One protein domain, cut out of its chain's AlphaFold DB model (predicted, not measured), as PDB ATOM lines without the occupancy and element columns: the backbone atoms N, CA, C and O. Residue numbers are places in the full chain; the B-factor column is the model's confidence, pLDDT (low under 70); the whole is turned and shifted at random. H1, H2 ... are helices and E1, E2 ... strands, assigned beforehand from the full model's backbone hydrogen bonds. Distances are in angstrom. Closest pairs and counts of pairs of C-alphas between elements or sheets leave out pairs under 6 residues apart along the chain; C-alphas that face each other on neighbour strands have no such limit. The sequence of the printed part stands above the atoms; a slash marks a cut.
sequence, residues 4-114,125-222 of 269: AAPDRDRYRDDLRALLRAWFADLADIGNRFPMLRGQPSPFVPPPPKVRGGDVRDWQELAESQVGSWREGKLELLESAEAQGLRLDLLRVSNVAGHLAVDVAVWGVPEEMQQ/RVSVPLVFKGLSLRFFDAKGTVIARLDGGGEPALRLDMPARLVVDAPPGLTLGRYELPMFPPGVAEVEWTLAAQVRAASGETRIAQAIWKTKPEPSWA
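Overview. This is residues 4 to 114 and 125 to 222 of the 269 residues of an uncharacterized protein of Deltaproteobacteria bacterium (UniProt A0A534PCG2). Two twisted sheets, of five and four strands, face each other as a sandwich with their strands crossed; they come close along E1 and E11. Helix H2 packs across the face of the larger sheet that is away from the smaller one, and the long helix H1 runs past the end of H2 to residues 31 to 36, which stick out; E4 and E5 form a small separate pair. The printed part has 209 residues, with H1 and H2 first and then E1 to E11, a mixed class of helices and strands. The larger sheet has the order E1, E2, E3, E9, E8 and the smaller E7, E6, E10, E11, both antiparallel. The whole is compact, with a radius of gyration of the C-alphas of 17.9 A, yet elongated, spanning 60 by 36 by 35 A.

Along the chain. The larger sheet holds E1, residues 78 to 82, E2, 85 to 95, 28.7 A long, E3, 98 to 106, 26.1 A, E9, 174 to 182, 26.3 A, and E8, 158 to 161. The smaller holds E7, 146 to 151, E6, 130 to 140, 30.6 A, E10, 190 to 200, 33.2 A, and E11, 206 to 215, 29.5 A. E4 is residues 111 to 114 and E5 is 125 to 127. H1, residues 8 to 32, is 36.0 A long and begins at C-alpha 8 (26.257, -7.242, -31.248). H2, residues 55 to 70, is 21.8 A long. E11 ends at C-alpha 215 (21.943, -18.058, -27.612).

Arrangement. E1, E2 and E3 form a meander, each strand the antiparallel neighbour of the one before; N 80 and O 87 are 2.9 A apart, N 88 and O 104 2.8 A. E3 and E9 are antiparallel, with N 101 and O 179 at 2.8 A. The hairpin E8 and E9 has N 160 and O 176 at 2.8 A. In the sandwich, two sheets face to face, the strands stand at 46 degrees and the facing parts are 9.4 A centre to centre. The closest C-alphas of E1 and E11, Ala 82 and Ala 209, are 4.9 A apart. In the smaller sheet, E6 and E10 are antiparallel neighbours, with N 136 and O 194 within hydrogen-bond range at 2.9 A. H2 makes two layers with the larger sheet, a helix on one face: its height over the sheet is 9.9 A, and it runs across the strands, over E3, E9 and E8, at 65 degrees to E3 on the local plane. H1 touches H2 about perpendicular, at 78 degrees, with residues 16 to 23 alone; the closest C-alphas, Phe 23 and Arg 70, are 6.8 A apart. H1 only grazes the larger sheet, with residues 8 to 12. In H1 and H2 every O i to N i+4 pair is within hydrogen-bond range. E4 and E5 are antiparallel, with N 113 and O 125 at 2.8 A, and E5 runs on into E6 at 25 degrees.

Size, cuts and confidence. The C-alphas farthest apart, of Met 35 and Lys 143, are 60.6 A apart. Residues 115 to 124 are not printed; C-alphas 114 and 125 are 6.1 A apart across the cut. The links H1 to H2 and E8 to E9 are long. Mean pLDDT of the printed part is 86.0; residues 4 to 6 and 38 to 53 are under 70.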
ATOM      1  N   ALA A   4      16.609  -5.401 -30.721       63.09
ATOM      2  CA  ALA A   4      17.936  -5.984 -30.564       63.09
ATOM      3  C   ALA A   4      18.982  -5.013 -31.128       63.09
ATOM      4  O   ALA A   4      18.693  -4.281 -32.084       63.09
ATOM      5  N   ALA A   5      20.185  -5.002 -30.550       60.28
ATOM      6  CA  ALA A   5      21.292  -4.248 -31.123       60.28
ATOM      7  C   ALA A   5      21.560  -4.766 -32.556       60.28
ATOM      8  O   ALA A   5      21.723  -5.973 -32.735       60.28
ATOM      9  N   PRO A   6      21.580  -3.896 -33.586       58.00
ATOM     10  CA  PRO A   6      21.698  -4.325 -34.983       58.00
ATOM     11  C   PRO A   6      23.048  -4.985 -35.306       58.00
ATOM     12  O   PRO A   6      23.145  -5.713 -36.288       58.00
ATOM     13  N   ASP A   7      24.065  -4.752 -34.473       76.50
ATOM     14  CA  ASP A   7      25.372  -5.408 -34.514       76.50
ATOM     15  C   ASP A   7      25.876  -5.603 -33.074       76.50
ATOM     16  O   ASP A   7      26.211  -4.640 -32.378       76.50
ATOM     17  N   ARG A   8      25.880  -6.859 -32.615       72.88
ATOM     18  CA  ARG A   8      26.257  -7.242 -31.248       72.88
ATOM     19  C   ARG A   8      27.721  -6.936 -30.938       72.88
ATOM     20  O   ARG A   8      28.020  -6.490 -29.831       72.88
ATOM     21  N   ASP A   9      28.630  -7.192 -31.877       80.62
ATOM     22  CA  ASP A   9      30.062  -7.001 -31.643       80.62
ATOM     23  C   ASP A   9      30.388  -5.515 -31.570       80.62
ATOM     24  O   ASP A   9      31.010  -5.071 -30.601       80.62
ATOM     25  N   ARG A  10      29.859  -4.735 -32.517       79.38
ATOM     26  CA  ARG A  10      29.965  -3.275 -32.481       79.38
ATOM     27  C   ARG A  10      29.397  -2.703 -31.189       79.38
ATOM     28  O   ARG A  10      30.024  -1.855 -30.567       79.38
ATOM     29  N   TYR A  11      28.241  -3.191 -30.756       79.38
ATOM     30  CA  TYR A  11      27.627  -2.733 -29.519       79.38
ATOM     31  C   TYR A  11      28.471  -3.036 -28.281       79.38
ATOM     32  O   TYR A  11      28.627  -2.192 -27.396       79.38
ATOM     33  N   ARG A  12      29.034  -4.245 -28.208       81.88
ATOM     34  CA  ARG A  12      29.946  -4.620 -27.128       81.88
ATOM     35  C   ARG A  12      31.166  -3.699 -27.107       81.88
ATOM     36  O   ARG A  12      31.616  -3.321 -26.026       81.88
ATOM     37  N   ASP A  13      31.679  -3.325 -28.272       83.38
ATOM     38  CA  ASP A  13      32.813  -2.410 -28.389       83.38
ATOM     39  C   ASP A  13      32.441  -0.969 -28.009       83.38
ATOM     40  O   ASP A  13      33.190  -0.336 -27.264       83.38
ATOM     41  N   ASP A  14      31.258  -0.492 -28.402       83.50
ATOM     42  CA  ASP A  14      30.717   0.807 -27.987       83.50
ATOM     43  C   ASP A  14      30.524   0.865 -26.461       83.50
ATOM     44  O   ASP A  14      30.937   1.832 -25.817       83.50
ATOM     45  N   LEU A  15      29.977  -0.191 -25.844       83.19
ATOM     46  CA  LEU A  15      29.845  -0.262 -24.385       83.19
ATOM     47  C   LEU A  15      31.215  -0.283 -23.698       83.19
ATOM     48  O   LEU A  15      31.417   0.419 -22.710       83.19
ATOM     49  N   ARG A  16      32.178  -1.061 -24.206       86.25
ATOM     50  CA  ARG A  16      33.549  -1.061 -23.669       86.25
ATOM     51  C   ARG A  16      34.189   0.319 -23.771       86.25
ATOM     52  O   ARG A  16      34.880   0.728 -22.840       86.25
ATOM     53  N   ALA A  17      33.973   1.031 -24.875       85.56
ATOM     54  CA  ALA A  17      34.466   2.389 -25.055       85.56
ATOM     55  C   ALA A  17      33.819   3.357 -24.053       85.56
ATOM     56  O   ALA A  17      34.537   4.123 -23.411       85.56
ATOM     57  N   LEU A  18      32.499   3.267 -23.860       87.06
ATOM     58  CA  LEU A  18      31.758   4.062 -22.880       87.06
ATOM     59  C   LEU A  18      32.264   3.817 -21.453       87.06
ATOM     60  O   LEU A  18      32.569   4.766 -20.735       87.06
ATOM     61  N   LEU A  19      32.397   2.551 -21.051       88.94
ATOM     62  CA  LEU A  19      32.896   2.176 -19.725       88.94
ATOM     63  C   LEU A  19      34.341   2.639 -19.523       88.94
ATOM     64  O   LEU A  19      34.676   3.182 -18.476       88.94
ATOM     65  N   ARG A  20      35.200   2.494 -20.539       88.31
ATOM     66  CA  ARG A  20      36.576   3.002 -20.480       88.31
ATOM     67  C   ARG A  20      36.610   4.517 -20.274       88.31
ATOM     68  O   ARG A  20      37.397   4.980 -19.454       88.31
ATOM     69  N   ALA A  21      35.786   5.268 -21.006       87.75
ATOM     70  CA  ALA A  21      35.685   6.718 -20.849       87.75
ATOM     71  C   ALA A  21      35.211   7.088 -19.435       87.75
ATOM     72  O   ALA A  21      35.863   7.882 -18.767       87.75
ATOM     73  N   TRP A  22      34.167   6.421 -18.937       88.75
ATOM     74  CA  TRP A  22      33.658   6.596 -17.574       88.75
ATOM     75  C   TRP A  22      34.746   6.415 -16.505       88.75
ATOM     76  O   TRP A  22      34.952   7.288 -15.663       88.75
ATOM     77  N   PHE A  23      35.490   5.306 -16.552       90.00
ATOM     78  CA  PHE A  23      36.548   5.058 -15.571       90.00
ATOM     79  C   PHE A  23      37.732   6.024 -15.720       90.00
ATOM     80  O   PHE A  23      38.354   6.381 -14.719       90.00
ATOM     81  N   ALA A  24      38.037   6.472 -16.941       88.44
ATOM     82  CA  ALA A  24      39.059   7.488 -17.174       88.44
ATOM     83  C   ALA A  24      38.658   8.844 -16.568       88.44
ATOM     84  O   ALA A  24      39.476   9.466 -15.888       88.44
ATOM     85  N   ASP A  25      37.402   9.257 -16.739       87.25
ATOM     86  CA  ASP A  25      36.868  10.494 -16.163       87.25
ATOM     87  C   ASP A  25      36.892  10.447 -14.630       87.25
ATOM     88  O   ASP A  25      37.330  11.397 -13.978       87.25
ATOM     89  N   LEU A  26      36.504   9.316 -14.032       85.44
ATOM     90  CA  LEU A  26      36.594   9.126 -12.583       85.44
ATOM     91  C   LEU A  26      38.039   9.188 -12.073       85.44
ATOM     92  O   LEU A  26      38.302   9.793 -11.030       85.44
ATOM     93  N   ALA A  27      38.987   8.599 -12.806       86.62
ATOM     94  CA  ALA A  27      40.401   8.678 -12.462       86.62
ATOM     95  C   ALA A  27      40.928  10.121 -12.551       86.62
ATOM     96  O   ALA A  27      41.661  10.556 -11.659       86.62
ATOM     97  N   ASP A  28      40.535  10.881 -13.576       88.38
ATOM     98  CA  ASP A  28      40.903  12.293 -13.728       88.38
ATOM     99  C   ASP A  28      40.331  13.152 -12.592       88.38
ATOM    100  O   ASP A  28      41.072  13.899 -11.949       88.38
ATOM    101  N   ILE A  29      39.051  12.978 -12.246       85.06
ATOM    102  CA  ILE A  29      38.434  13.640 -11.085       85.06
ATOM    103  C   ILE A  29      39.207  13.297  -9.808       85.06
ATOM    104  O   ILE A  29      39.575  14.196  -9.049       85.06
ATOM    105  N   GLY A  30      39.513  12.018  -9.586       84.38
ATOM    106  CA  GLY A  30      40.292  11.580  -8.430       84.38
ATOM    107  C   GLY A  30      41.714  12.147  -8.405       84.38
ATOM    108  O   GLY A  30      42.267  12.379  -7.331       84.38
ATOM    109  N   ASN A  31      42.334  12.391  -9.559       87.88
ATOM    110  CA  ASN A  31      43.650  13.027  -9.648       87.88
ATOM    111  C   ASN A  31      43.593  14.526  -9.350       87.88
ATOM    112  O   ASN A  31      44.461  15.032  -8.640       87.88
ATOM    113  N   ARG A  32      42.565  15.219  -9.849       90.38
ATOM    114  CA  ARG A  32      42.337  16.649  -9.591       90.38
ATOM    115  C   ARG A  32      41.933  16.919  -8.146       90.38
ATOM    116  O   ARG A  32      42.334  17.932  -7.580       90.38
ATOM    117  N   PHE A  33      41.180  16.002  -7.542       87.94
ATOM    118  CA  PHE A  33      40.663  16.119  -6.181       87.94
ATOM    119  C   PHE A  33      41.021  14.876  -5.350       87.94
ATOM    120  O   PHE A  33      40.158  14.035  -5.094       87.94
ATOM    121  N   PRO A  34      42.275  14.747  -4.866       87.62
ATOM    122  CA  PRO A  34      42.724  13.563  -4.128       87.62
ATOM    123  C   PRO A  34      41.883  13.236  -2.888       87.62
ATOM    124  O   PRO A  34      41.709  12.068  -2.555       87.62
ATOM    125  N   MET A  35      41.316  14.259  -2.242       84.38
ATOM    126  CA  MET A  35      40.400  14.129  -1.100       84.38
ATOM    127  C   MET A  35      39.094  13.380  -1.421       84.38
ATOM    128  O   MET A  35      38.427  12.916  -0.501       84.38
ATOM    129  N   LEU A  36      38.730  13.271  -2.704       75.81
ATOM    130  CA  LEU A  36      37.537  12.571  -3.182       75.81
ATOM    131  C   LEU A  36      37.834  11.137  -3.646       75.81
ATOM    132  O   LEU A  36      36.905  10.396  -3.956       75.81
ATOM    133  N   ARG A  37      39.105  10.707  -3.704       79.31
ATOM    134  CA  ARG A  37      39.437   9.341  -4.139       79.31
ATOM    135  C   ARG A  37      38.855   8.315  -3.176       79.31
ATOM    136  O   ARG A  37      39.135   8.356  -1.981       79.31
ATOM    137  N   GLY A  38      38.083   7.375  -3.716       69.88
ATOM    138  CA  GLY A  38      37.481   6.291  -2.938       69.88
ATOM    139  C   GLY A  38      36.374   6.740  -1.982       69.88
ATOM    140  O   GLY A  38      35.821   5.896  -1.282       69.88
ATOM    141  N   GLN A  39      36.030   8.032  -1.949       65.06
ATOM    142  CA  GLN A  39      34.852   8.500  -1.228       65.06
ATOM    143  C   GLN A  39      33.617   8.020  -1.992       65.06
ATOM    144  O   GLN A  39      33.525   8.307  -3.190       65.06
ATOM    145  N   PRO A  40      32.664   7.320  -1.350       57.91
ATOM    146  CA  PRO A  40      31.380   7.055  -1.983       57.91
ATOM    147  C   PRO A  40      30.772   8.389  -2.422       57.91
ATOM    148  O   PRO A  40      30.997   9.421  -1.781       57.91
ATOM    149  N   SER A  41      30.025   8.386  -3.529       55.47
ATOM    150  CA  SER A  41      29.357   9.605  -3.991       55.47
ATOM    151  C   SER A  41      28.604  10.248  -2.812       55.47
ATOM    152  O   SER A  41      27.931   9.532  -2.068       55.47
ATOM    153  N   PRO A  42      28.703  11.577  -2.601       47.75
ATOM    154  CA  PRO A  42      28.120  12.253  -1.435       47.75
ATOM    155  C   PRO A  42      26.591  12.105  -1.337       47.75
ATOM    156  O   PRO A  42      26.000  12.439  -0.315       47.75
ATOM    157  N   PHE A  43      25.958  11.580  -2.389       49.88
ATOM    158  CA  PHE A  43      24.533  11.267  -2.471       49.88
ATOM    159  C   PHE A  43      24.217   9.779  -2.281       49.88
ATOM    160  O   PHE A  43      23.107   9.360  -2.588       49.88
ATOM    161  N   VAL A  44      25.163   8.972  -1.796       53.47
ATOM    162  CA  VAL A  44      24.945   7.567  -1.441       53.47
ATOM    163  C   VAL A  44      24.445   7.512   0.007       53.47
ATOM    164  O   VAL A  44      25.253   7.580   0.935       53.47
ATOM    165  N   PRO A  45      23.125   7.411   0.256       51.72
ATOM    166  CA  PRO A  45      22.633   7.071   1.584       51.72
ATOM    167  C   PRO A  45      23.145   5.674   1.981       51.72
ATOM    168  O   PRO A  45      23.480   4.874   1.096       51.72
ATOM    169  N   PRO A  46      23.185   5.353   3.291       51.72
ATOM    170  CA  PRO A  46      23.624   4.045   3.771       51.72
ATOM    171  C   PRO A  46      22.912   2.906   3.021       51.72
ATOM    172  O   PRO A  46      21.766   3.083   2.576       51.72
ATOM    173  N   PRO A  47      23.581   1.751   2.835       52.91
ATOM    174  CA  PRO A  47      23.016   0.641   2.083       52.91
ATOM    175  C   PRO A  47      21.628   0.298   2.650       52.91
ATOM    176  O   PRO A  47      21.465   0.213   3.871       52.91
ATOM    177  N   PRO A  48      20.595   0.170   1.797       51.25
ATOM    178  CA  PRO A  48      19.263  -0.170   2.269       51.25
ATOM    179  C   PRO A  48      19.289  -1.584   2.861       51.25
ATOM    180  O   PRO A  48      20.182  -2.370   2.556       51.25
ATOM    181  N   LYS A  49      18.290  -1.936   3.682       52.00
ATOM    182  CA  LYS A  49      18.054  -3.340   4.056       52.00
ATOM    183  C   LYS A  49      17.865  -4.134   2.771       52.00
ATOM    184  O   LYS A  49      16.826  -4.011   2.119       52.00
ATOM    185  N   VAL A  50      18.889  -4.868   2.374       54.59
ATOM    186  CA  VAL A  50      18.871  -5.574   1.107       54.59
ATOM    187  C   VAL A  50      17.946  -6.787   1.247       54.59
ATOM    188  O   VAL A  50      17.874  -7.422   2.303       54.59
ATOM    189  N   ARG A  51      17.138  -7.055   0.220       54.31
ATOM    190  CA  ARG A  51      16.196  -8.180   0.222       54.31
ATOM    191  C   ARG A  51      16.929  -9.452  -0.208       54.31
ATOM    192  O   ARG A  51      17.185  -9.598  -1.392       54.31
ATOM    193  N   GLY A  52      17.174 -10.357   0.744       56.56
ATOM    194  CA  GLY A  52      17.651 -11.731   0.505       56.56
ATOM    195  C   GLY A  52      19.139 -11.846   0.142       56.56
ATOM    196  O   GLY A  52      19.548 -11.320  -0.886       56.56
ATOM    197  N   GLY A  53      19.929 -12.522   0.985       63.91
ATOM    198  CA  GLY A  53      21.402 -12.607   0.903       63.91
ATOM    199  C   GLY A  53      22.101 -12.001   2.132       63.91
ATOM    200  O   GLY A  53      21.432 -11.426   2.995       63.91
ATOM    201  N   ASP A  54      23.424 -12.149   2.237       75.38
ATOM    202  CA  ASP A  54      24.297 -11.404   3.166       75.38
ATOM    203  C   ASP A  54      24.912 -10.180   2.452       75.38
ATOM    204  O   ASP A  54      25.090 -10.177   1.234       75.38
ATOM    205  N   VAL A  55      25.288  -9.134   3.204       78.06
ATOM    206  CA  VAL A  55      25.960  -7.918   2.696       78.06
ATOM    207  C   VAL A  55      27.159  -8.256   1.822       78.06
ATOM    208  O   VAL A  55      27.397  -7.607   0.800       78.06
ATOM    209  N   ARG A  56      27.869  -9.312   2.213       83.38
ATOM    210  CA  ARG A  56      29.015  -9.854   1.492       83.38
ATOM    211  C   ARG A  56      28.648 -10.338   0.094       83.38
ATOM    212  O   ARG A  56      29.358  -9.991  -0.838       83.38
ATOM    213  N   ASP A  57      27.519 -11.020  -0.074       82.75
ATOM    214  CA  ASP A  57      27.104 -11.569  -1.369       82.75
ATOM    215  C   ASP A  57      26.839 -10.453  -2.392       82.75
ATOM    216  O   ASP A  57      27.228 -10.549  -3.558       82.75
ATOM    217  N   TRP A  58      26.211  -9.349  -1.967       83.25
ATOM    218  CA  TRP A  58      25.988  -8.208  -2.864       83.25
ATOM    219  C   TRP A  58      27.263  -7.413  -3.124       83.25
ATOM    220  O   TRP A  58      27.438  -6.908  -4.233       83.25
ATOM    221  N   GLN A  59      28.148  -7.298  -2.131       85.19
ATOM    222  CA  GLN A  59      29.452  -6.673  -2.333       85.19
ATOM    223  C   GLN A  59      30.281  -7.478  -3.339       85.19
ATOM    224  O   GLN A  59      30.805  -6.898  -4.287       85.19
ATOM    225  N   GLU A  60      30.308  -8.804  -3.214       87.06
ATOM    226  CA  GLU A  60      30.956  -9.700  -4.171       87.06
ATOM    227  C   GLU A  60      30.329  -9.598  -5.566       87.06
ATOM    228  O   GLU A  60      31.055  -9.526  -6.559       87.06
ATOM    229  N   LEU A  61      28.996  -9.533  -5.675       85.94
ATOM    230  CA  LEU A  61      28.320  -9.315  -6.959       85.94
ATOM    231  C   LEU A  61      28.750  -7.985  -7.598       85.94
ATOM    232  O   LEU A  61      29.085  -7.956  -8.786       85.94
ATOM    233  N   ALA A  62      28.758  -6.901  -6.818       87.06
ATOM    234  CA  ALA A  62      29.131  -5.570  -7.283       87.06
ATOM    235  C   ALA A  62      30.599  -5.513  -7.721       87.06
ATOM    236  O   ALA A  62      30.892  -5.084  -8.835       87.06
ATOM    237  N   GLU A  63      31.517  -5.971  -6.869       88.25
ATOM    238  CA  GLU A  63      32.955  -5.967  -7.136       88.25
ATOM    239  C   GLU A  63      33.308  -6.885  -8.306       88.25
ATOM    240  O   GLU A  63      34.092  -6.495  -9.169       88.25
ATOM    241  N   SER A  64      32.684  -8.064  -8.394       88.25
ATOM    242  CA  SER A  64      32.890  -8.987  -9.510       88.25
ATOM    243  C   SER A  64      32.478  -8.355 -10.838       88.25
ATOM    244  O   SER A  64      33.251  -8.395 -11.798       88.25
ATOM    245  N   GLN A  65      31.289  -7.750 -10.907       89.75
ATOM    246  CA  GLN A  65      30.780  -7.178 -12.154       89.75
ATOM    247  C   GLN A  65      31.493  -5.880 -12.530       89.75
ATOM    248  O   GLN A  65      32.089  -5.774 -13.604       89.75
ATOM    249  N   VAL A  66      31.498  -4.902 -11.624       87.50
ATOM    250  CA  VAL A  66      32.088  -3.583 -11.882       87.50
ATOM    251  C   VAL A  66      33.608  -3.682 -12.017       87.50
ATOM    252  O   VAL A  66      34.187  -3.029 -12.883       87.50
ATOM    253  N   GLY A  67      34.259  -4.544 -11.230       87.81
ATOM    254  CA  GLY A  67      35.689  -4.821 -11.357       87.81
ATOM    255  C   GLY A  67      36.046  -5.402 -12.724       87.81
ATOM    256  O   GLY A  67      36.973  -4.913 -13.369       87.81
ATOM    257  N   SER A  68      35.260  -6.359 -13.231       86.75
ATOM    258  CA  SER A  68      35.467  -6.909 -14.579       86.75
ATOM    259  C   SER A  68      35.347  -5.821 -15.653       86.75
ATOM    260  O   SER A  68      36.187  -5.730 -16.549       86.75
ATOM    261  N   TRP A  69      34.370  -4.920 -15.534       90.06
ATOM    262  CA  TRP A  69      34.219  -3.789 -16.455       90.06
ATOM    263  C   TRP A  69      35.378  -2.800 -16.392       90.06
ATOM    264  O   TRP A  69      35.833  -2.333 -17.438       90.06
ATOM    265  N   ARG A  70      35.887  -2.517 -15.188       86.12
ATOM    266  CA  ARG A  70      37.067  -1.668 -14.973       86.12
ATOM    267  C   ARG A  70      38.294  -2.226 -15.689       86.12
ATOM    268  O   ARG A  70      39.068  -1.477 -16.277       86.12
ATOM    269  N   GLU A  71      38.436  -3.547 -15.704       86.19
ATOM    270  CA  GLU A  71      39.496  -4.259 -16.426       86.19
ATOM    271  C   GLU A  71      39.224  -4.402 -17.937       86.19
ATOM    272  O   GLU A  71      40.014  -5.012 -18.659       86.19
ATOM    273  N   GLY A  72      38.108  -3.867 -18.444       81.00
ATOM    274  CA  GLY A  72      37.679  -4.020 -19.837       81.00
ATOM    275  C   GLY A  72      37.151  -5.419 -20.179       81.00
ATOM    276  O   GLY A  72      36.863  -5.707 -21.346       81.00
ATOM    277  N   LYS A  73      36.990  -6.286 -19.176       84.25
ATOM    278  CA  LYS A  73      36.436  -7.637 -19.286       84.25
ATOM    279  C   LYS A  73      34.916  -7.565 -19.176       84.25
ATOM    280  O   LYS A  73      34.316  -7.839 -18.145       84.25
ATOM    281  N   LEU A  74      34.284  -7.141 -20.264       80.88
ATOM    282  CA  LEU A  74      32.832  -7.185 -20.388       80.88
ATOM    283  C   LEU A  74      32.397  -8.564 -20.902       80.88
ATOM    284  O   LEU A  74      32.542  -8.854 -22.095       80.88
ATOM    285  N   GLU A  75      31.846  -9.377 -20.005       85.81
ATOM    286  CA  GLU A  75      31.081 -10.579 -20.340       85.81
ATOM    287  C   GLU A  75      29.644 -10.144 -20.635       85.81
ATOM    288  O   GLU A  75      28.839  -9.965 -19.728       85.81
ATOM    289  N   LEU A  76      29.369  -9.850 -21.907       90.94
ATOM    290  CA  LEU A  76      28.034  -9.531 -22.402       90.94
ATOM    291  C   LEU A  76      27.609 -10.635 -23.367       90.94
ATOM    292  O   LEU A  76      28.146 -10.747 -24.479       90.94
ATOM    293  N   LEU A  77      26.645 -11.445 -22.938       91.69
ATOM    294  CA  LEU A  77      25.999 -12.417 -23.802       91.69
ATOM    295  C   LEU A  77      25.059 -11.695 -24.757       91.69
ATOM    296  O   LEU A  77      25.273 -11.765 -25.956       91.69
ATOM    297  N   GLU A  78      24.063 -10.971 -24.268       92.94
ATOM    298  CA  GLU A  78      23.074 -10.329 -25.135       92.94
ATOM    299  C   GLU A  78      22.565  -9.020 -24.532       92.94
ATOM    300  O   GLU A  78      22.660  -8.797 -23.328       92.94
ATOM    301  N   SER A  79      22.030  -8.140 -25.375       92.44
ATOM    302  CA  SER A  79      21.478  -6.857 -24.937       92.44
ATOM    303  C   SER A  79      20.290  -6.437 -25.789       92.44
ATOM    304  O   SER A  79      20.209  -6.750 -26.979       92.44
ATOM    305  N   ALA A  80      19.338  -5.742 -25.175       92.81
ATOM    306  CA  ALA A  80      18.221  -5.137 -25.878       92.81
ATOM    307  C   ALA A  80      17.712  -3.881 -25.171       92.81
ATOM    308  O   ALA A  80      17.744  -3.765 -23.946       92.81
ATOM    309  N   GLU A  81      17.151  -2.965 -25.956       92.06
ATOM    310  CA  GLU A  81      16.497  -1.765 -25.440       92.06
ATOM    311  C   GLU A  81      14.976  -1.891 -25.535       92.06
ATOM    312  O   GLU A  81      14.415  -2.243 -26.582       92.06
ATOM    313  N   ALA A  82      14.290  -1.582 -24.434       92.25
ATOM    314  CA  ALA A  82      12.840  -1.610 -24.336       92.25
ATOM    315  C   ALA A  82      12.329  -0.564 -23.338       92.25
ATOM    316  O   ALA A  82      12.745  -0.526 -22.186       92.25
ATOM    317  N   GLN A  83      11.367   0.258 -23.769       90.44
ATOM    318  CA  GLN A  83      10.685   1.248 -22.916       90.44
ATOM    319  C   GLN A  83      11.617   2.241 -22.194       90.44
ATOM    320  O   GLN A  83      11.293   2.712 -21.107       90.44
ATOM    321  N   GLY A  84      12.759   2.578 -22.803       88.00
ATOM    322  CA  GLY A  84      13.755   3.477 -22.207       88.00
ATOM    323  C   GLY A  84      14.679   2.805 -21.188       88.00
ATOM    324  O   GLY A  84      15.544   3.475 -20.638       88.00
ATOM    325  N   LEU A  85      14.519   1.499 -20.966       92.50
ATOM    326  CA  LEU A  85      15.476   0.674 -20.246       92.50
ATOM    327  C   LEU A  85      16.331  -0.107 -21.231       92.50
ATOM    328  O   LEU A  85      15.870  -0.515 -22.303       92.50
ATOM    329  N   ARG A  86      17.557  -0.387 -20.812       92.94
ATOM    330  CA  ARG A  86      18.419  -1.362 -21.467       92.94
ATOM    331  C   ARG A  86      18.525  -2.588 -20.574       92.94
ATOM    332  O   ARG A  86      18.802  -2.470 -19.384       92.94
ATOM    333  N   LEU A  87      18.279  -3.745 -21.165       95.44
ATOM    334  CA  LEU A  87      18.293  -5.052 -20.531       95.44
ATOM    335  C   LEU A  87      19.488  -5.815 -21.096       95.44
ATOM    336  O   LEU A  87      19.570  -5.998 -22.309       95.44
ATOM    337  N   ASP A  88      20.383  -6.265 -20.228       94.88
ATOM    338  CA  ASP A  88      21.576  -7.016 -20.601       94.88
ATOM    339  C   ASP A  88      21.564  -8.390 -19.929       94.88
ATOM    340  O   ASP A  88      21.392  -8.501 -18.713       94.88
ATOM    341  N   LEU A  89      21.805  -9.428 -20.724       95.06
ATOM    342  CA  LEU A  89      22.214 -10.748 -20.263       95.06
ATOM    343  C   LEU A  89      23.745 -10.763 -20.231       95.06
ATOM    344  O   LEU A  89      24.386 -10.724 -21.282       95.06
ATOM    345  N   LEU A  90      24.334 -10.771 -19.037       93.69
ATOM    346  CA  LEU A  90      25.774 -10.578 -18.869       93.69
ATOM    347  C   LEU A  90      26.526 -11.897 -18.996       93.69
ATOM    348  O   LEU A  90      27.171 -12.148 -20.010       93.69
ATOM    349  N   ARG A  91      26.406 -12.760 -17.985       92.69
ATOM    350  CA  ARG A  91      27.148 -14.019 -17.896       92.69
ATOM    351  C   ARG A  91      26.287 -15.138 -17.343       92.69
ATOM    352  O   ARG A  91      25.357 -14.900 -16.574       92.69
ATOM    353  N   VAL A  92      26.658 -16.362 -17.698       94.62
ATOM    354  CA  VAL A  92      26.114 -17.597 -17.133       94.62
ATOM    355  C   VAL A  92      27.296 -18.423 -16.646       94.62
ATOM    356  O   VAL A  92      28.175 -18.772 -17.431       94.62
ATOM    357  N   SER A  93      27.332 -18.711 -15.349       92.81
ATOM    358  CA  SER A  93      28.437 -19.437 -14.714       92.81
ATOM    359  C   SER A  93      27.923 -20.635 -13.930       92.81
ATOM    360  O   SER A  93      26.862 -20.568 -13.315       92.81
ATOM    361  N   ASN A  94      28.665 -21.740 -13.959       92.75
ATOM    362  CA  ASN A  94      28.362 -22.909 -13.142       92.75
ATOM    363  C   ASN A  94      28.939 -22.706 -11.738       92.75
ATOM    364  O   ASN A  94      30.155 -22.586 -11.574       92.75
ATOM    365  N   VAL A  95      28.061 -22.675 -10.744       89.00
ATOM    366  CA  VAL A  95      28.400 -22.526  -9.332       89.00
ATOM    367  C   VAL A  95      27.822 -23.730  -8.608       89.00
ATOM    368  O   VAL A  95      26.615 -23.906  -8.563       89.00
ATOM    369  N   ALA A  96      28.679 -24.603  -8.074       86.00
ATOM    370  CA  ALA A  96      28.271 -25.741  -7.244       86.00
ATOM    371  C   ALA A  96      27.101 -26.592  -7.809       86.00
ATOM    372  O   ALA A  96      26.253 -27.060  -7.052       86.00
ATOM    373  N   GLY A  97      27.046 -26.804  -9.132       85.69
ATOM    374  CA  GLY A  97      26.013 -27.636  -9.767       85.69
ATOM    375  C   GLY A  97      24.696 -26.920 -10.087       85.69
ATOM    376  O   GLY A  97      23.724 -27.581 -10.449       85.69
ATOM    377  N   HIS A  98      24.652 -25.593  -9.993       90.50
ATOM    378  CA  HIS A  98      23.595 -24.745 -10.547       90.50
ATOM    379  C   HIS A  98      24.206 -23.645 -11.426       90.50
ATOM    380  O   HIS A  98      25.421 -23.451 -11.461       90.50
ATOM    381  N   LEU A  99      23.369 -22.941 -12.184       94.25
ATOM    382  CA  LEU A  99      23.780 -21.830 -13.032       94.25
ATOM    383  C   LEU A  99      23.446 -20.507 -12.357       94.25
ATOM    384  O   LEU A  99      22.282 -20.226 -12.084       94.25
ATOM    385  N   ALA A 100      24.461 -19.677 -12.144       94.00
ATOM    386  CA  ALA A 100      24.299 -18.277 -11.798       94.00
ATOM    387  C   ALA A 100      24.236 -17.448 -13.088       94.00
ATOM    388  O   ALA A 100      25.213 -17.386 -13.844       94.00
ATOM    389  N   VAL A 101      23.079 -16.837 -13.336       95.31
ATOM    390  CA  VAL A 101      22.806 -15.985 -14.497       95.31
ATOM    391  C   VAL A 101      22.751 -14.535 -14.049       95.31
ATOM    392  O   VAL A 101      21.803 -14.126 -13.376       95.31
ATOM    393  N   ASP A 102      23.746 -13.755 -14.455       95.38
ATOM    394  CA  ASP A 102      23.820 -12.339 -14.120       95.38
ATOM    395  C   ASP A 102      23.186 -11.493 -15.225       95.38
ATOM    396  O   ASP A 102      23.461 -11.665 -16.417       95.38
ATOM    397  N   VAL A 103      22.355 -10.544 -14.809       95.69
ATOM    398  CA  VAL A 103      21.665  -9.586 -15.671       95.69
ATOM    399  C   VAL A 103      21.920  -8.163 -15.186       95.69
ATOM    400  O   VAL A 103      22.106  -7.922 -13.989       95.69
ATOM    401  N   ALA A 104      21.890  -7.209 -16.111       95.31
ATOM    402  CA  ALA A 104      21.912  -5.786 -15.796       95.31
ATOM    403  C   ALA A 104      20.719  -5.069 -16.424       95.31
ATOM    404  O   ALA A 104      20.329  -5.341 -17.559       95.31
ATOM    405  N   VAL A 105      20.160  -4.122 -15.678       95.31
ATOM    406  CA  VAL A 105      19.157  -3.181 -16.169       95.31
ATOM    407  C   VAL A 105      19.716  -1.777 -16.019       95.31
ATOM    408  O   VAL A 105      20.062  -1.359 -14.916       95.31
ATOM    409  N   TRP A 106      19.801  -1.055 -17.130       93.38
ATOM    410  CA  TRP A 106      20.328   0.303 -17.181       93.38
ATOM    411  C   TRP A 106      19.223   1.316 -17.460       93.38
ATOM    412  O   TRP A 106      18.225   1.003 -18.117       93.38
ATOM    413  N   GLY A 107      19.456   2.553 -17.019       90.56
ATOM    414  CA  GLY A 107      18.534   3.671 -17.220       90.56
ATOM    415  C   GLY A 107      17.368   3.664 -16.235       90.56
ATOM    416  O   GLY A 107      16.335   4.280 -16.495       90.56
ATOM    417  N   VAL A 108      17.509   2.952 -15.117       89.75
ATOM    418  CA  VAL A 108      16.465   2.882 -14.100       89.75
ATOM    419  C   VAL A 108      16.445   4.203 -13.321       89.75
ATOM    420  O   VAL A 108      17.493   4.613 -12.817       89.75
ATOM    421  N   PRO A 109      15.295   4.898 -13.222       88.00
ATOM    422  CA  PRO A 109      15.208   6.136 -12.464       88.00
ATOM    423  C   PRO A 109      15.348   5.868 -10.964       88.00
ATOM    424  O   PRO A 109      14.909   4.837 -10.455       88.00
ATOM    425  N   GLU A 110      15.914   6.834 -10.251       86.62
ATOM    426  CA  GLU A 110      15.983   6.841  -8.793       86.62
ATOM    427  C   GLU A 110      14.945   7.833  -8.251       86.62
ATOM    428  O   GLU A 110      14.856   8.971  -8.714       86.62
ATOM    429  N   GLU A 111      14.146   7.409  -7.274       83.25
ATOM    430  CA  GLU A 111      13.155   8.253  -6.605       83.25
ATOM    431  C   GLU A 111      13.652   8.637  -5.212       83.25
ATOM    432  O   GLU A 111      13.899   7.770  -4.368       83.25
ATOM    433  N   MET A 112      13.768   9.943  -4.965       80.56
ATOM    434  CA  MET A 112      14.048  10.494  -3.642       80.56
ATOM    435  C   MET A 112      12.733  10.709  -2.893       80.56
ATOM    436  O   MET A 112      11.885  11.494  -3.313       80.56
ATOM    437  N   GLN A 113      12.577  10.024  -1.768       74.62
ATOM    438  CA  GLN A 113      11.498  10.220  -0.812       74.62
ATOM    439  C   GLN A 113      12.078  10.817   0.464       74.62
ATOM    440  O   GLN A 113      13.078  10.342   0.998       74.62
ATOM    441  N   GLN A 114      11.456  11.882   0.952       72.31
ATOM    442  CA  GLN A 114      11.753  12.421   2.268       72.31
ATOM    443  C   GLN A 114      10.796  11.746   3.251       72.31
ATOM    444  O   GLN A 114       9.608  12.060   3.251       72.31
ATOM    445  N   ARG A 125      15.406   9.036   1.740       75.50
ATOM    446  CA  ARG A 125      15.381   7.669   1.249       75.50
ATOM    447  C   ARG A 125      15.383   7.685  -0.270       75.50
ATOM    448  O   ARG A 125      14.487   8.231  -0.895       75.50
ATOM    449  N   VAL A 126      16.375   7.044  -0.869       79.44
ATOM    450  CA  VAL A 126      16.416   6.841  -2.320       79.44
ATOM    451  C   VAL A 126      15.980   5.414  -2.628       79.44
ATOM    452  O   VAL A 126      16.545   4.463  -2.070       79.44
ATOM    453  N   SER A 127      14.979   5.275  -3.492       84.25
ATOM    454  CA  SER A 127      14.394   4.002  -3.917       84.25
ATOM    455  C   SER A 127      14.439   3.842  -5.433       84.25
ATOM    456  O   SER A 127      14.466   4.824  -6.169       84.25
ATOM    457  N   VAL A 128      14.445   2.594  -5.895       88.69
ATOM    458  CA  VAL A 128      14.467   2.247  -7.315       88.69
ATOM    459  C   VAL A 128      13.157   1.530  -7.638       88.69
ATOM    460  O   VAL A 128      12.961   0.396  -7.187       88.69
ATOM    461  N   PRO A 129      12.228   2.151  -8.387       90.88
ATOM    462  CA  PRO A 129      10.902   1.600  -8.634       90.88
ATOM    463  C   PRO A 129      10.915   0.591  -9.795       90.88
ATOM    464  O   PRO A 129      10.094   0.652 -10.716       90.88
ATOM    465  N   LEU A 130      11.870  -0.338  -9.749       92.25
ATOM    466  CA  LEU A 130      12.015  -1.461 -10.667       92.25
ATOM    467  C   LEU A 130      11.482  -2.733 -10.011       92.25
ATOM    468  O   LEU A 130      11.684  -2.969  -8.819       92.25
ATOM    469  N   VAL A 131      10.819  -3.571 -10.791       93.31
ATOM    470  CA  VAL A 131      10.376  -4.908 -10.394       93.31
ATOM    471  C   VAL A 131      10.733  -5.863 -11.517       93.31
ATOM    472  O   VAL A 131      10.273  -5.680 -12.644       93.31
ATOM    473  N   PHE A 132      11.514  -6.893 -11.227       93.94
ATOM    474  CA  PHE A 132      11.736  -7.970 -12.181       93.94
ATOM    475  C   PHE A 132      10.477  -8.833 -12.242       93.94
ATOM    476  O   PHE A 132       9.973  -9.329 -11.235       93.94
ATOM    477  N   LYS A 133       9.919  -8.963 -13.444       94.69
ATOM    478  CA  LYS A 133       8.737  -9.793 -13.695       94.69
ATOM    479  C   LYS A 133       9.094 -11.250 -13.907       94.69
ATOM    480  O   LYS A 133       8.256 -12.097 -13.623       94.69
ATOM    481  N   GLY A 134      10.314 -11.508 -14.354       93.44
ATOM    482  CA  GLY A 134      10.890 -12.836 -14.367       93.44
ATOM    483  C   GLY A 134      11.904 -13.041 -15.471       93.44
ATOM    484  O   GLY A 134      12.078 -12.191 -16.355       93.44
ATOM    485  N   LEU A 135      12.549 -14.200 -15.389       95.75
ATOM    486  CA  LEU A 135      13.440 -14.743 -16.402       95.75
ATOM    487  C   LEU A 135      12.893 -16.098 -16.857       95.75
ATOM    488  O   LEU A 135      12.921 -17.062 -16.098       95.75
ATOM    489  N   SER A 136      12.415 -16.187 -18.093       95.81
ATOM    490  CA  SER A 136      11.871 -17.425 -18.660       95.81
ATOM    491  C   SER A 136      12.755 -17.934 -19.794       95.81
ATOM    492  O   SER A 136      13.271 -17.145 -20.586       95.81
ATOM    493  N   LEU A 137      12.941 -19.248 -19.878       96.25
ATOM    494  CA  LEU A 137      13.779 -19.905 -20.873       96.25
ATOM    495  C   LEU A 137      12.972 -20.937 -21.663       96.25
ATOM    496  O   LEU A 137      12.169 -21.691 -21.104       96.25
ATOM    497  N   ARG A 138      13.240 -21.023 -22.966       95.88
ATOM    498  CA  ARG A 138      12.803 -22.129 -23.828       95.88
ATOM    499  C   ARG A 138      14.021 -22.792 -24.444       95.88
ATOM    500  O   ARG A 138      14.902 -22.115 -24.966       95.88
ATOM    501  N   PHE A 139      14.046 -24.114 -24.392       95.38
ATOM    502  CA  PHE A 139      15.166 -24.917 -24.856       95.38
ATOM    503  C   PHE A 139      14.797 -25.616 -26.152       95.38
ATOM    504  O   PHE A 139      13.740 -26.242 -26.224       95.38
ATOM    505  N   PHE A 140      15.674 -25.534 -27.145       95.12
ATOM    506  CA  PHE A 140      15.470 -26.121 -28.462       95.12
ATOM    507  C   PHE A 140      16.523 -27.187 -28.747       95.12
ATOM    508  O   PHE A 140      17.698 -27.019 -28.408       95.12
ATOM    509  N   ASP A 141      16.107 -28.274 -29.391       93.88
ATOM    510  CA  ASP A 141      17.022 -29.270 -29.944       93.88
ATOM    511  C   ASP A 141      17.672 -28.785 -31.255       93.88
ATOM    512  O   ASP A 141      17.386 -27.704 -31.776       93.88
ATOM    513  N   ALA A 142      18.549 -29.610 -31.833       94.19
ATOM    514  CA  ALA A 142      19.209 -29.310 -33.106       94.19
ATOM    515  C   ALA A 142      18.246 -29.211 -34.310       94.19
ATOM    516  O   ALA A 142      18.644 -28.721 -35.366       94.19
ATOM    517  N   LYS A 143      17.000 -29.685 -34.176       94.12
ATOM    518  CA  LYS A 143      15.951 -29.606 -35.202       94.12
ATOM    519  C   LYS A 143      15.069 -28.362 -35.033       94.12
ATOM    520  O   LYS A 143      14.238 -28.102 -35.900       94.12
ATOM    521  N   GLY A 144      15.253 -27.592 -33.957       91.38
ATOM    522  CA  GLY A 144      14.431 -26.432 -33.620       91.38
ATOM    523  C   GLY A 144      13.136 -26.777 -32.875       91.38
ATOM    524  O   GLY A 144      12.261 -25.920 -32.757       91.38
ATOM    525  N   THR A 145      12.995 -28.002 -32.369       92.88
ATOM    526  CA  THR A 145      11.860 -28.425 -31.540       92.88
ATOM    527  C   THR A 145      12.093 -28.006 -30.095       92.88
ATOM    528  O   THR A 145      13.197 -28.152 -29.574       92.88
ATOM    529  N   VAL A 146      11.053 -27.507 -29.424       92.12
ATOM    530  CA  VAL A 146      11.129 -27.178 -27.995       92.12
ATOM    531  C   VAL A 146      11.172 -28.468 -27.183       92.12
ATOM    532  O   VAL A 146      10.240 -29.259 -27.254       92.12
ATOM    533  N   ILE A 147      12.224 -28.658 -26.390       90.56
ATOM    534  CA  ILE A 147      12.395 -29.854 -25.545       90.56
ATOM    535  C   ILE A 147      12.106 -29.594 -24.068       90.56
ATOM    536  O   ILE A 147      11.807 -30.522 -23.324       90.56
ATOM    537  N   ALA A 148      12.185 -28.336 -23.633       90.44
ATOM    538  CA  ALA A 148      11.866 -27.941 -22.269       90.44
ATOM    539  C   ALA A 148      11.527 -26.448 -22.188       90.44
ATOM    540  O   ALA A 148      11.904 -25.644 -23.051       90.44
ATOM    541  N   ARG A 149      10.854 -26.071 -21.100       92.31
ATOM    542  CA  ARG A 149      10.656 -24.682 -20.676       92.31
ATOM    543  C   ARG A 149      11.027 -24.566 -19.203       92.31
ATOM    544  O   ARG A 149      10.751 -25.481 -18.432       92.31
ATOM    545  N   LEU A 150      11.641 -23.451 -18.835       92.00
ATOM    546  CA  LEU A 150      11.945 -23.110 -17.452       92.00
ATOM    547  C   LEU A 150      11.420 -21.713 -17.174       92.00
ATOM    548  O   LEU A 150      11.684 -20.786 -17.935       92.00
ATOM    549  N   ASP A 151      10.710 -21.566 -16.067       88.69
ATOM    550  CA  ASP A 151      10.386 -20.260 -15.522       88.69
ATOM    551  C   ASP A 151      11.253 -20.045 -14.280       88.69
ATOM    552  O   ASP A 151      11.100 -20.749 -13.280       88.69
ATOM    553  N   GLY A 152      12.203 -19.115 -14.365       71.62
ATOM    554  CA  GLY A 152      13.102 -18.748 -13.272       71.62
ATOM    555  C   GLY A 152      12.394 -18.023 -12.125       71.62
ATOM    556  O   GLY A 152      13.032 -17.703 -11.124       71.62
ATOM    557  N   GLY A 153      11.085 -17.776 -12.245       73.50
ATOM    558  CA  GLY A 153      10.311 -17.032 -11.262       73.50
ATOM    559  C   GLY A 153      10.523 -15.523 -11.386       73.50
ATOM    560  O   GLY A 153      11.174 -15.043 -12.310       73.50
ATOM    561  N   GLY A 154       9.920 -14.769 -10.461       83.44
ATOM    562  CA  GLY A 154       9.865 -13.302 -10.496       83.44
ATOM    563  C   GLY A 154      11.214 -12.607 -10.265       83.44
ATOM    564  O   GLY A 154      11.988 -12.378 -11.195       83.44
ATOM    565  N   GLU A 155      11.470 -12.185  -9.027       91.00
ATOM    566  CA  GLU A 155      12.690 -11.439  -8.694       91.00
ATOM    567  C   GLU A 155      13.943 -12.341  -8.706       91.00
ATOM    568  O   GLU A 155      13.838 -13.519  -8.358       91.00
ATOM    569  N   PRO A 156      15.122 -11.799  -9.072       92.00
ATOM    570  CA  PRO A 156      16.395 -12.502  -8.953       92.00
ATOM    571  C   PRO A 156      16.672 -12.952  -7.511       92.00
ATOM    572  O   PRO A 156      16.233 -12.301  -6.560       92.00
ATOM    573  N   ALA A 157      17.462 -14.017  -7.351       89.50
ATOM    574  CA  ALA A 157      17.906 -14.505  -6.044       89.50
ATOM    575  C   ALA A 157      18.745 -13.451  -5.302       89.50
ATOM    576  O   ALA A 157      18.539 -13.224  -4.112       89.50
ATOM    577  N   LEU A 158      19.626 -12.755  -6.030       89.62
ATOM    578  CA  LEU A 158      20.290 -11.544  -5.552       89.62
ATOM    579  C   LEU A 158      19.931 -10.377  -6.458       89.62
ATOM    580  O   LEU A 158      20.153 -10.426  -7.667       89.62
ATOM    581  N   ARG A 159      19.439  -9.294  -5.865       91.00
ATOM    582  CA  ARG A 159      19.189  -8.035  -6.560       91.00
ATOM    583  C   ARG A 159      19.931  -6.908  -5.865       91.00
ATOM    584  O   ARG A 159      19.737  -6.672  -4.674       91.00
ATOM    585  N   LEU A 160      20.731  -6.186  -6.637       88.88
ATOM    586  CA  LEU A 160      21.462  -5.017  -6.183       88.88
ATOM    587  C   LEU A 160      21.020  -3.791  -6.977       88.88
ATOM    588  O   LEU A 160      21.436  -3.574  -8.117       88.88
ATOM    589  N   ASP A 161      20.190  -2.977  -6.338       89.25
ATOM    590  CA  ASP A 161      19.846  -1.650  -6.833       89.25
ATOM    591  C   ASP A 161      20.958  -0.659  -6.470       89.25
ATOM    592  O   ASP A 161      21.430  -0.647  -5.332       89.25
ATOM    593  N   MET A 162      21.338   0.200  -7.419       86.25
ATOM    594  CA  MET A 162      22.394   1.208  -7.250       86.25
ATOM    595  C   MET A 162      23.724   0.608  -6.747       86.25
ATOM    596  O   MET A 162      24.155   0.908  -5.630       86.25
ATOM    597  N   PRO A 163      24.439  -0.195  -7.556       87.56
ATOM    598  CA  PRO A 163      25.745  -0.743  -7.178       87.56
ATOM    599  C   PRO A 163      26.768   0.316  -6.742       87.56
ATOM    600  O   PRO A 163      27.658   0.006  -5.953       87.56
ATOM    601  N   ALA A 164      26.587   1.576  -7.163       83.81
ATOM    602  CA  ALA A 164      27.371   2.737  -6.732       83.81
ATOM    603  C   ALA A 164      27.412   2.929  -5.203       83.81
ATOM    604  O   ALA A 164      28.291   3.616  -4.683       83.81
ATOM    605  N   ARG A 165      26.472   2.313  -4.469       79.75
ATOM    606  CA  ARG A 165      26.455   2.323  -3.002       79.75
ATOM    607  C   ARG A 165      27.466   1.381  -2.351       79.75
ATOM    608  O   ARG A 165      27.818   1.594  -1.196       79.75
ATOM    609  N   LEU A 166      27.888   0.338  -3.065       80.00
ATOM    610  CA  LEU A 166      28.876  -0.640  -2.597       80.00
ATOM    611  C   LEU A 166      30.228  -0.438  -3.284       80.00
ATOM    612  O   LEU A 166      31.270  -0.610  -2.662       80.00
ATOM    613  N   VAL A 167      30.206  -0.032  -4.555       83.81
ATOM    614  CA  VAL A 167      31.392   0.155  -5.389       83.81
ATOM    615  C   VAL A 167      31.348   1.555  -5.992       83.81
ATOM    616  O   VAL A 167      30.543   1.832  -6.874       83.81
ATOM    617  N   VAL A 168      32.208   2.444  -5.491       78.94
ATOM    618  CA  VAL A 168      32.193   3.902  -5.747       78.94
ATOM    619  C   VAL A 168      32.153   4.308  -7.223       78.94
ATOM    620  O   VAL A 168      31.591   5.345  -7.566       78.94
ATOM    621  N   ASP A 169      32.753   3.515  -8.098       82.31
ATOM    622  CA  ASP A 169      32.899   3.790  -9.524       82.31
ATOM    623  C   ASP A 169      31.884   3.041 -10.392       82.31
ATOM    624  O   ASP A 169      31.977   3.077 -11.621       82.31
ATOM    625  N   ALA A 170      30.902   2.375  -9.784       87.12
ATOM    626  CA  ALA A 170      29.822   1.773 -10.542       87.12
ATOM    627  C   ALA A 170      28.992   2.858 -11.262       87.12
ATOM    628  O   ALA A 170      28.691   3.898 -10.667       87.12
ATOM    629  N   PRO A 171      28.579   2.625 -12.520       87.31
ATOM    630  CA  PRO A 171      27.741   3.574 -13.244       87.31
ATOM    631  C   PRO A 171      26.393   3.841 -12.540       87.31
ATOM    632  O   PRO A 171      25.798   2.912 -11.982       87.31
ATOM    633  N   PRO A 172      25.873   5.082 -12.584       85.50
ATOM    634  CA  PRO A 172      24.562   5.421 -12.032       85.50
ATOM    635  C   PRO A 172      23.413   4.817 -12.857       85.50
ATOM    636  O   PRO A 172      23.576   4.503 -14.037       85.50
ATOM    637  N   GLY A 173      22.227   4.677 -12.247       87.75
ATOM    638  CA  GLY A 173      21.031   4.151 -12.926       87.75
ATOM    639  C   GLY A 173      21.119   2.673 -13.331       87.75
ATOM    640  O   GLY A 173      20.370   2.223 -14.204       87.75
ATOM    641  N   LEU A 174      22.054   1.936 -12.728       91.75
ATOM    642  CA  LEU A 174      22.268   0.508 -12.911       91.75
ATOM    643  C   LEU A 174      21.579  -0.284 -11.792       91.75
ATOM    644  O   LEU A 174      21.724   0.034 -10.611       91.75
ATOM    645  N   THR A 175      20.913  -1.370 -12.168       93.56
ATOM    646  CA  THR A 175      20.504  -2.451 -11.266       93.56
ATOM    647  C   THR A 175      21.102  -3.763 -11.760       93.56
ATOM    648  O   THR A 175      21.002  -4.086 -12.944       93.56
ATOM    649  N   LEU A 176      21.696  -4.535 -10.849       93.81
ATOM    650  CA  LEU A 176      22.213  -5.876 -11.114       93.81
ATOM    651  C   LEU A 176      21.281  -6.932 -10.519       93.81
ATOM    652  O   LEU A 176      20.741  -6.754  -9.426       93.81
ATOM    653  N   GLY A 177      21.119  -8.044 -11.227       93.38
ATOM    654  CA  GLY A 177      20.385  -9.212 -10.754       93.38
ATOM    655  C   GLY A 177      21.171 -10.491 -11.008       93.38
ATOM    656  O   GLY A 177      21.840 -10.600 -12.032       93.38
ATOM    657  N   ARG A 178      21.065 -11.460 -10.102       93.81
ATOM    658  CA  ARG A 178      21.538 -12.835 -10.287       93.81
ATOM    659  C   ARG A 178      20.385 -13.804 -10.086       93.81
ATOM    660  O   ARG A 178      19.804 -13.859  -9.003       93.81
ATOM    661  N   TYR A 179      20.076 -14.571 -11.122       94.19
ATOM    662  CA  TYR A 179      19.183 -15.721 -11.036       94.19
ATOM    663  C   TYR A 179      19.996 -16.988 -10.787       94.19
ATOM    664  O   TYR A 179      21.071 -17.159 -11.361       94.19
ATOM    665  N   GLU A 180      19.461 -17.885  -9.968       92.75
ATOM    666  CA  GLU A 180      19.995 -19.231  -9.776       92.75
ATOM    667  C   GLU A 180      19.062 -20.215 -10.477       92.75
ATOM    668  O   GLU A 180      17.885 -20.327 -10.134       92.75
ATOM    669  N   LEU A 181      19.571 -20.887 -11.504       92.94
ATOM    670  CA  LEU A 181      18.814 -21.821 -12.329       92.94
ATOM    671  C   LEU A 181      19.417 -23.227 -12.212       92.94
ATOM    672  O   LEU A 181      20.628 -23.361 -12.031       92.94
ATOM    673  N   PRO A 182      18.624 -24.299 -12.367       92.88
ATOM    674  CA  PRO A 182      19.195 -25.624 -12.563       92.88
ATOM    675  C   PRO A 182      20.048 -25.664 -13.841       92.88
ATOM    676  O   PRO A 182      19.810 -24.919 -14.796       92.88
ATOM    677  N   MET A 183      21.030 -26.568 -13.875       93.44
ATOM    678  CA  MET A 183      21.805 -26.842 -15.089       93.44
ATOM    679  C   MET A 183      20.899 -27.240 -16.249       93.44
ATOM    680  O   MET A 183      19.877 -27.877 -16.037       93.44
ATOM    681  N   PHE A 184      21.267 -26.905 -17.478       93.69
ATOM    682  CA  PHE A 184      20.434 -27.165 -18.646       93.69
ATOM    683  C   PHE A 184      20.313 -28.661 -18.942       93.69
ATOM    684  O   PHE A 184      21.271 -29.408 -18.718       93.69
ATOM    685  N   PRO A 185      19.161 -29.115 -19.467       90.94
ATOM    686  CA  PRO A 185      19.008 -30.505 -19.858       90.94
ATOM    687  C   PRO A 185      20.004 -30.870 -20.976       90.94
ATOM    688  O   PRO A 185      20.464 -30.001 -21.723       90.94
ATOM    689  N   PRO A 186      20.358 -32.155 -21.123       89.19
ATOM    690  CA  PRO A 186      21.228 -32.594 -22.206       89.19
ATOM    691  C   PRO A 186      20.546 -32.416 -23.571       89.19
ATOM    692  O   PRO A 186      19.328 -32.524 -23.694       89.19
ATOM    693  N   GLY A 187      21.341 -32.186 -24.620       88.31
ATOM    694  CA  GLY A 187      20.846 -32.117 -26.002       88.31
ATOM    695  C   GLY A 187      20.270 -30.763 -26.437       88.31
ATOM    696  O   GLY A 187      19.772 -30.654 -27.558       88.31
ATOM    697  N   VAL A 188      20.365 -29.729 -25.598       94.06
ATOM    698  CA  VAL A 188      20.001 -28.353 -25.965       94.06
ATOM    699  C   VAL A 188      20.991 -27.812 -26.997       94.06
ATOM    700  O   VAL A 188      22.195 -27.767 -26.750       94.06
ATOM    701  N   ALA A 189      20.477 -27.357 -28.138       95.50
ATOM    702  CA  ALA A 189      21.254 -26.701 -29.188       95.50
ATOM    703  C   ALA A 189      21.083 -25.173 -29.194       95.50
ATOM    704  O   ALA A 189      22.008 -24.451 -29.568       95.50
ATOM    705  N   GLU A 190      19.922 -24.671 -28.767       96.94
ATOM    706  CA  GLU A 190      19.623 -23.239 -28.662       96.94
ATOM    707  C   GLU A 190      18.753 -22.965 -27.427       96.94
ATOM    708  O   GLU A 190      17.905 -23.775 -27.048       96.94
ATOM    709  N   VAL A 191      18.971 -21.810 -26.799       96.62
ATOM    710  CA  VAL A 191      18.178 -21.313 -25.671       96.62
ATOM    711  C   VAL A 191      17.600 -19.957 -26.038       96.62
ATOM    712  O   VAL A 191      18.344 -19.048 -26.406       96.62
ATOM    713  N   GLU A 192      16.283 -19.819 -25.920       97.12
ATOM    714  CA  GLU A 192      15.591 -18.534 -25.975       97.12
ATOM    715  C   GLU A 192      15.360 -18.030 -24.553       97.12
ATOM    716  O   GLU A 192      14.686 -18.678 -23.758       97.12
ATOM    717  N   TRP A 193      15.916 -16.869 -24.249       96.69
ATOM    718  CA  TRP A 193      15.820 -16.185 -22.971       96.69
ATOM    719  C   TRP A 193      14.791 -15.074 -23.075       96.69
ATOM    720  O   TRP A 193      14.801 -14.322 -24.043       96.69
ATOM    721  N   THR A 194      13.945 -14.927 -22.066       97.06
ATOM    722  CA  THR A 194      12.997 -13.824 -21.942       97.06
ATOM    723  C   THR A 194      13.177 -13.169 -20.585       97.06
ATOM    724  O   THR A 194      12.821 -13.761 -19.570       97.06
ATOM    725  N   LEU A 195      13.700 -11.944 -20.563       97.06
ATOM    726  CA  LEU A 195      13.786 -11.127 -19.352       97.06
ATOM    727  C   LEU A 195      12.722 -10.037 -19.405       97.06
ATOM    728  O   LEU A 195      12.644  -9.286 -20.381       97.06
ATOM    729  N   ALA A 196      11.926  -9.925 -18.346       96.12
ATOM    730  CA  ALA A 196      10.927  -8.875 -18.211       96.12
ATOM    731  C   ALA A 196      11.149  -8.069 -16.930       96.12
ATOM    732  O   ALA A 196      11.301  -8.623 -15.841       96.12
ATOM    733  N   ALA A 197      11.109  -6.746 -17.054       95.38
ATOM    734  CA  ALA A 197      11.209  -5.812 -15.948       95.38
ATOM    735  C   ALA A 197      10.130  -4.734 -16.071       95.38
ATOM    736  O   ALA A 197       9.832  -4.230 -17.151       95.38
ATOM    737  N   GLN A 198       9.523  -4.378 -14.949       94.81
ATOM    738  CA  GLN A 198       8.555  -3.302 -14.838       94.81
ATOM    739  C   GLN A 198       9.205  -2.124 -14.127       94.81
ATOM    740  O   GLN A 198       9.771  -2.295 -13.053       94.81
ATOM    741  N   VAL A 199       9.060  -0.928 -14.683       92.75
ATOM    742  CA  VAL A 199       9.534   0.315 -14.076       92.75
ATOM    743  C   VAL A 199       8.387   1.300 -13.936       92.75
ATOM    744  O   VAL A 199       7.528   1.398 -14.817       92.75
ATOM    745  N   ARG A 200       8.361   2.031 -12.822       90.25
ATOM    746  CA  ARG A 200       7.520   3.221 -12.679       90.25
ATOM    747  C   ARG A 200       8.341   4.445 -13.071       90.25
ATOM    748  O   ARG A 200       9.415   4.674 -12.529       90.25
ATOM    749  N   ALA A 201       7.850   5.201 -14.041       80.69
ATOM    750  CA  ALA A 201       8.430   6.480 -14.414       80.69
ATOM    751  C   ALA A 201       8.038   7.563 -13.399       80.69
ATOM    752  O   ALA A 201       7.000   7.461 -12.747       80.69
ATOM    753  N   ALA A 202       8.803   8.656 -13.358       76.69
ATOM    754  CA  ALA A 202       8.509   9.813 -12.506       76.69
ATOM    755  C   ALA A 202       7.128  10.450 -12.780       76.69
ATOM    756  O   ALA A 202       6.563  11.105 -11.912       76.69
ATOM    757  N   SER A 203       6.548  10.229 -13.967       78.75
ATOM    758  CA  SER A 203       5.168  10.622 -14.292       78.75
ATOM    759  C   SER A 203       4.094   9.787 -13.574       78.75
ATOM    760  O   SER A 203       2.908  10.065 -13.721       78.75
ATOM    761  N   GLY A 204       4.484   8.734 -12.848       81.31
ATOM    762  CA  GLY A 204       3.594   7.737 -12.250       81.31
ATOM    763  C   GLY A 204       3.191   6.607 -13.205       81.31
ATOM    764  O   GLY A 204       2.620   5.608 -12.762       81.31
ATOM    765  N   GLU A 205       3.511   6.722 -14.498       87.69
ATOM    766  CA  GLU A 205       3.231   5.691 -15.496       87.69
ATOM    767  C   GLU A 205       4.078   4.440 -15.239       87.69
ATOM    768  O   GLU A 205       5.277   4.517 -14.975       87.69
ATOM    769  N   THR A 206       3.458   3.268 -15.340       91.69
ATOM    770  CA  THR A 206       4.149   1.984 -15.220       91.69
ATOM    771  C   THR A 206       4.360   1.379 -16.600       91.69
ATOM    772  O   THR A 206       3.401   1.199 -17.347       91.69
ATOM    773  N   ARG A 207       5.604   1.017 -16.920       92.19
ATOM    774  CA  ARG A 207       5.981   0.409 -18.201       92.19
ATOM    775  C   ARG A 207       6.642  -0.940 -17.978       92.19
ATOM    776  O   ARG A 207       7.370  -1.122 -17.006       92.19
ATOM    777  N   ILE A 208       6.399  -1.876 -18.893       94.12
ATOM    778  CA  ILE A 208       7.049  -3.190 -18.902       94.12
ATOM    779  C   ILE A 208       8.037  -3.225 -20.066       94.12
ATOM    780  O   ILE A 208       7.648  -3.163 -21.234       94.12
ATOM    781  N   ALA A 209       9.317  -3.312 -19.730       94.81
ATOM    782  CA  ALA A 209      10.398  -3.610 -20.648       94.81
ATOM    783  C   ALA A 209      10.572  -5.131 -20.718       94.81
ATOM    784  O   ALA A 209      10.648  -5.802 -19.692       94.81
ATOM    785  N   GLN A 210      10.627  -5.678 -21.926       95.75
ATOM    786  CA  GLN A 210      10.828  -7.105 -22.139       95.75
ATOM    787  C   GLN A 210      11.820  -7.299 -23.271       95.75
ATOM    788  O   GLN A 210      11.633  -6.720 -24.342       95.75
ATOM    789  N   ALA A 211      12.821  -8.133 -23.036       95.50
ATOM    790  CA  ALA A 211      13.807  -8.540 -24.018       95.50
ATOM    791  C   ALA A 211      13.731 -10.047 -24.250       95.50
ATOM    792  O   ALA A 211      13.480 -10.808 -23.316       95.50
ATOM    793  N   ILE A 212      13.932 -10.449 -25.505       95.69
ATOM    794  CA  ILE A 212      13.979 -11.850 -25.917       95.69
ATOM    795  C   ILE A 212      15.266 -12.050 -26.708       95.69
ATOM    796  O   ILE A 212      15.515 -11.313 -27.664       95.69
ATOM    797  N   TRP A 213      16.063 -13.038 -26.316       94.81
ATOM    798  CA  TRP A 213      17.345 -13.343 -26.945       94.81
ATOM    799  C   TRP A 213      17.468 -14.823 -27.255       94.81
ATOM    800  O   TRP A 213      16.903 -15.646 -26.544       94.81
ATOM    801  N   LYS A 214      18.253 -15.169 -28.274       94.88
ATOM    802  CA  LYS A 214      18.578 -16.555 -28.619       94.88
ATOM    803  C   LYS A 214      20.080 -16.754 -28.543       94.88
ATOM    804  O   LYS A 214      20.829 -16.005 -29.162       94.88
ATOM    805  N   THR A 215      20.518 -17.762 -27.802       94.81
ATOM    806  CA  THR A 215      21.943 -18.058 -27.612       94.81
ATOM    807  C   THR A 215      22.218 -19.542 -27.771       94.81
ATOM    808  O   THR A 215      21.382 -20.375 -27.417       94.81
ATOM    809  N   LYS A 216      23.431 -19.883 -28.206       94.62
ATOM    810  CA  LYS A 216      23.928 -21.258 -28.131       94.62
ATOM    811  C   LYS A 216      24.430 -21.536 -26.712       94.62
ATOM    812  O   LYS A 216      25.204 -20.721 -26.210       94.62
ATOM    813  N   PRO A 217      24.005 -22.635 -26.067       94.00
ATOM    814  CA  PRO A 217      24.476 -22.962 -24.735       94.00
ATOM    815  C   PRO A 217      25.940 -23.406 -24.750       94.00
ATOM    816  O   PRO A 217      26.380 -24.093 -25.674       94.00
ATOM    817  N   GLU A 218      26.689 -23.047 -23.711       93.19
ATOM    818  CA  GLU A 218      28.031 -23.590 -23.506       93.19
ATOM    819  C   GLU A 218      27.971 -24.996 -22.889       93.19
ATOM    820  O   GLU A 218      27.070 -25.285 -22.095       93.19
ATOM    821  N   PRO A 219      28.950 -25.879 -23.173       90.12
ATOM    822  CA  PRO A 219      28.988 -27.219 -22.583       90.12
ATOM    823  C   PRO A 219      28.985 -27.220 -21.048       90.12
ATOM    824  O   PRO A 219      28.454 -28.142 -20.436       90.12
ATOM    825  N   SER A 220      29.548 -26.180 -20.427       92.25
ATOM    826  CA  SER A 220      29.599 -25.992 -18.970       92.25
ATOM    827  C   SER A 220      28.221 -25.777 -18.330       92.25
ATOM    828  O   SER A 220      28.089 -25.924 -17.111       92.25
ATOM    829  N   TRP A 221      27.204 -25.432 -19.129       93.88
ATOM    830  CA  TRP A 221      25.845 -25.169 -18.661       93.88
ATOM    831  C   TRP A 221      24.995 -26.437 -18.580       93.88
ATOM    832  O   TRP A 221      23.981 -26.441 -17.885       93.88
ATOM    833  N   ALA A 222      25.389 -27.506 -19.277       91.38
ATOM    834  CA  ALA A 222      24.630 -28.748 -19.363       91.38
ATOM    835  C   ALA A 222      24.845 -29.644 -18.135       91.38
ATOM    836  O   ALA A 222      25.977 -29.871 -17.708       91.38
TER     837      ALA A 222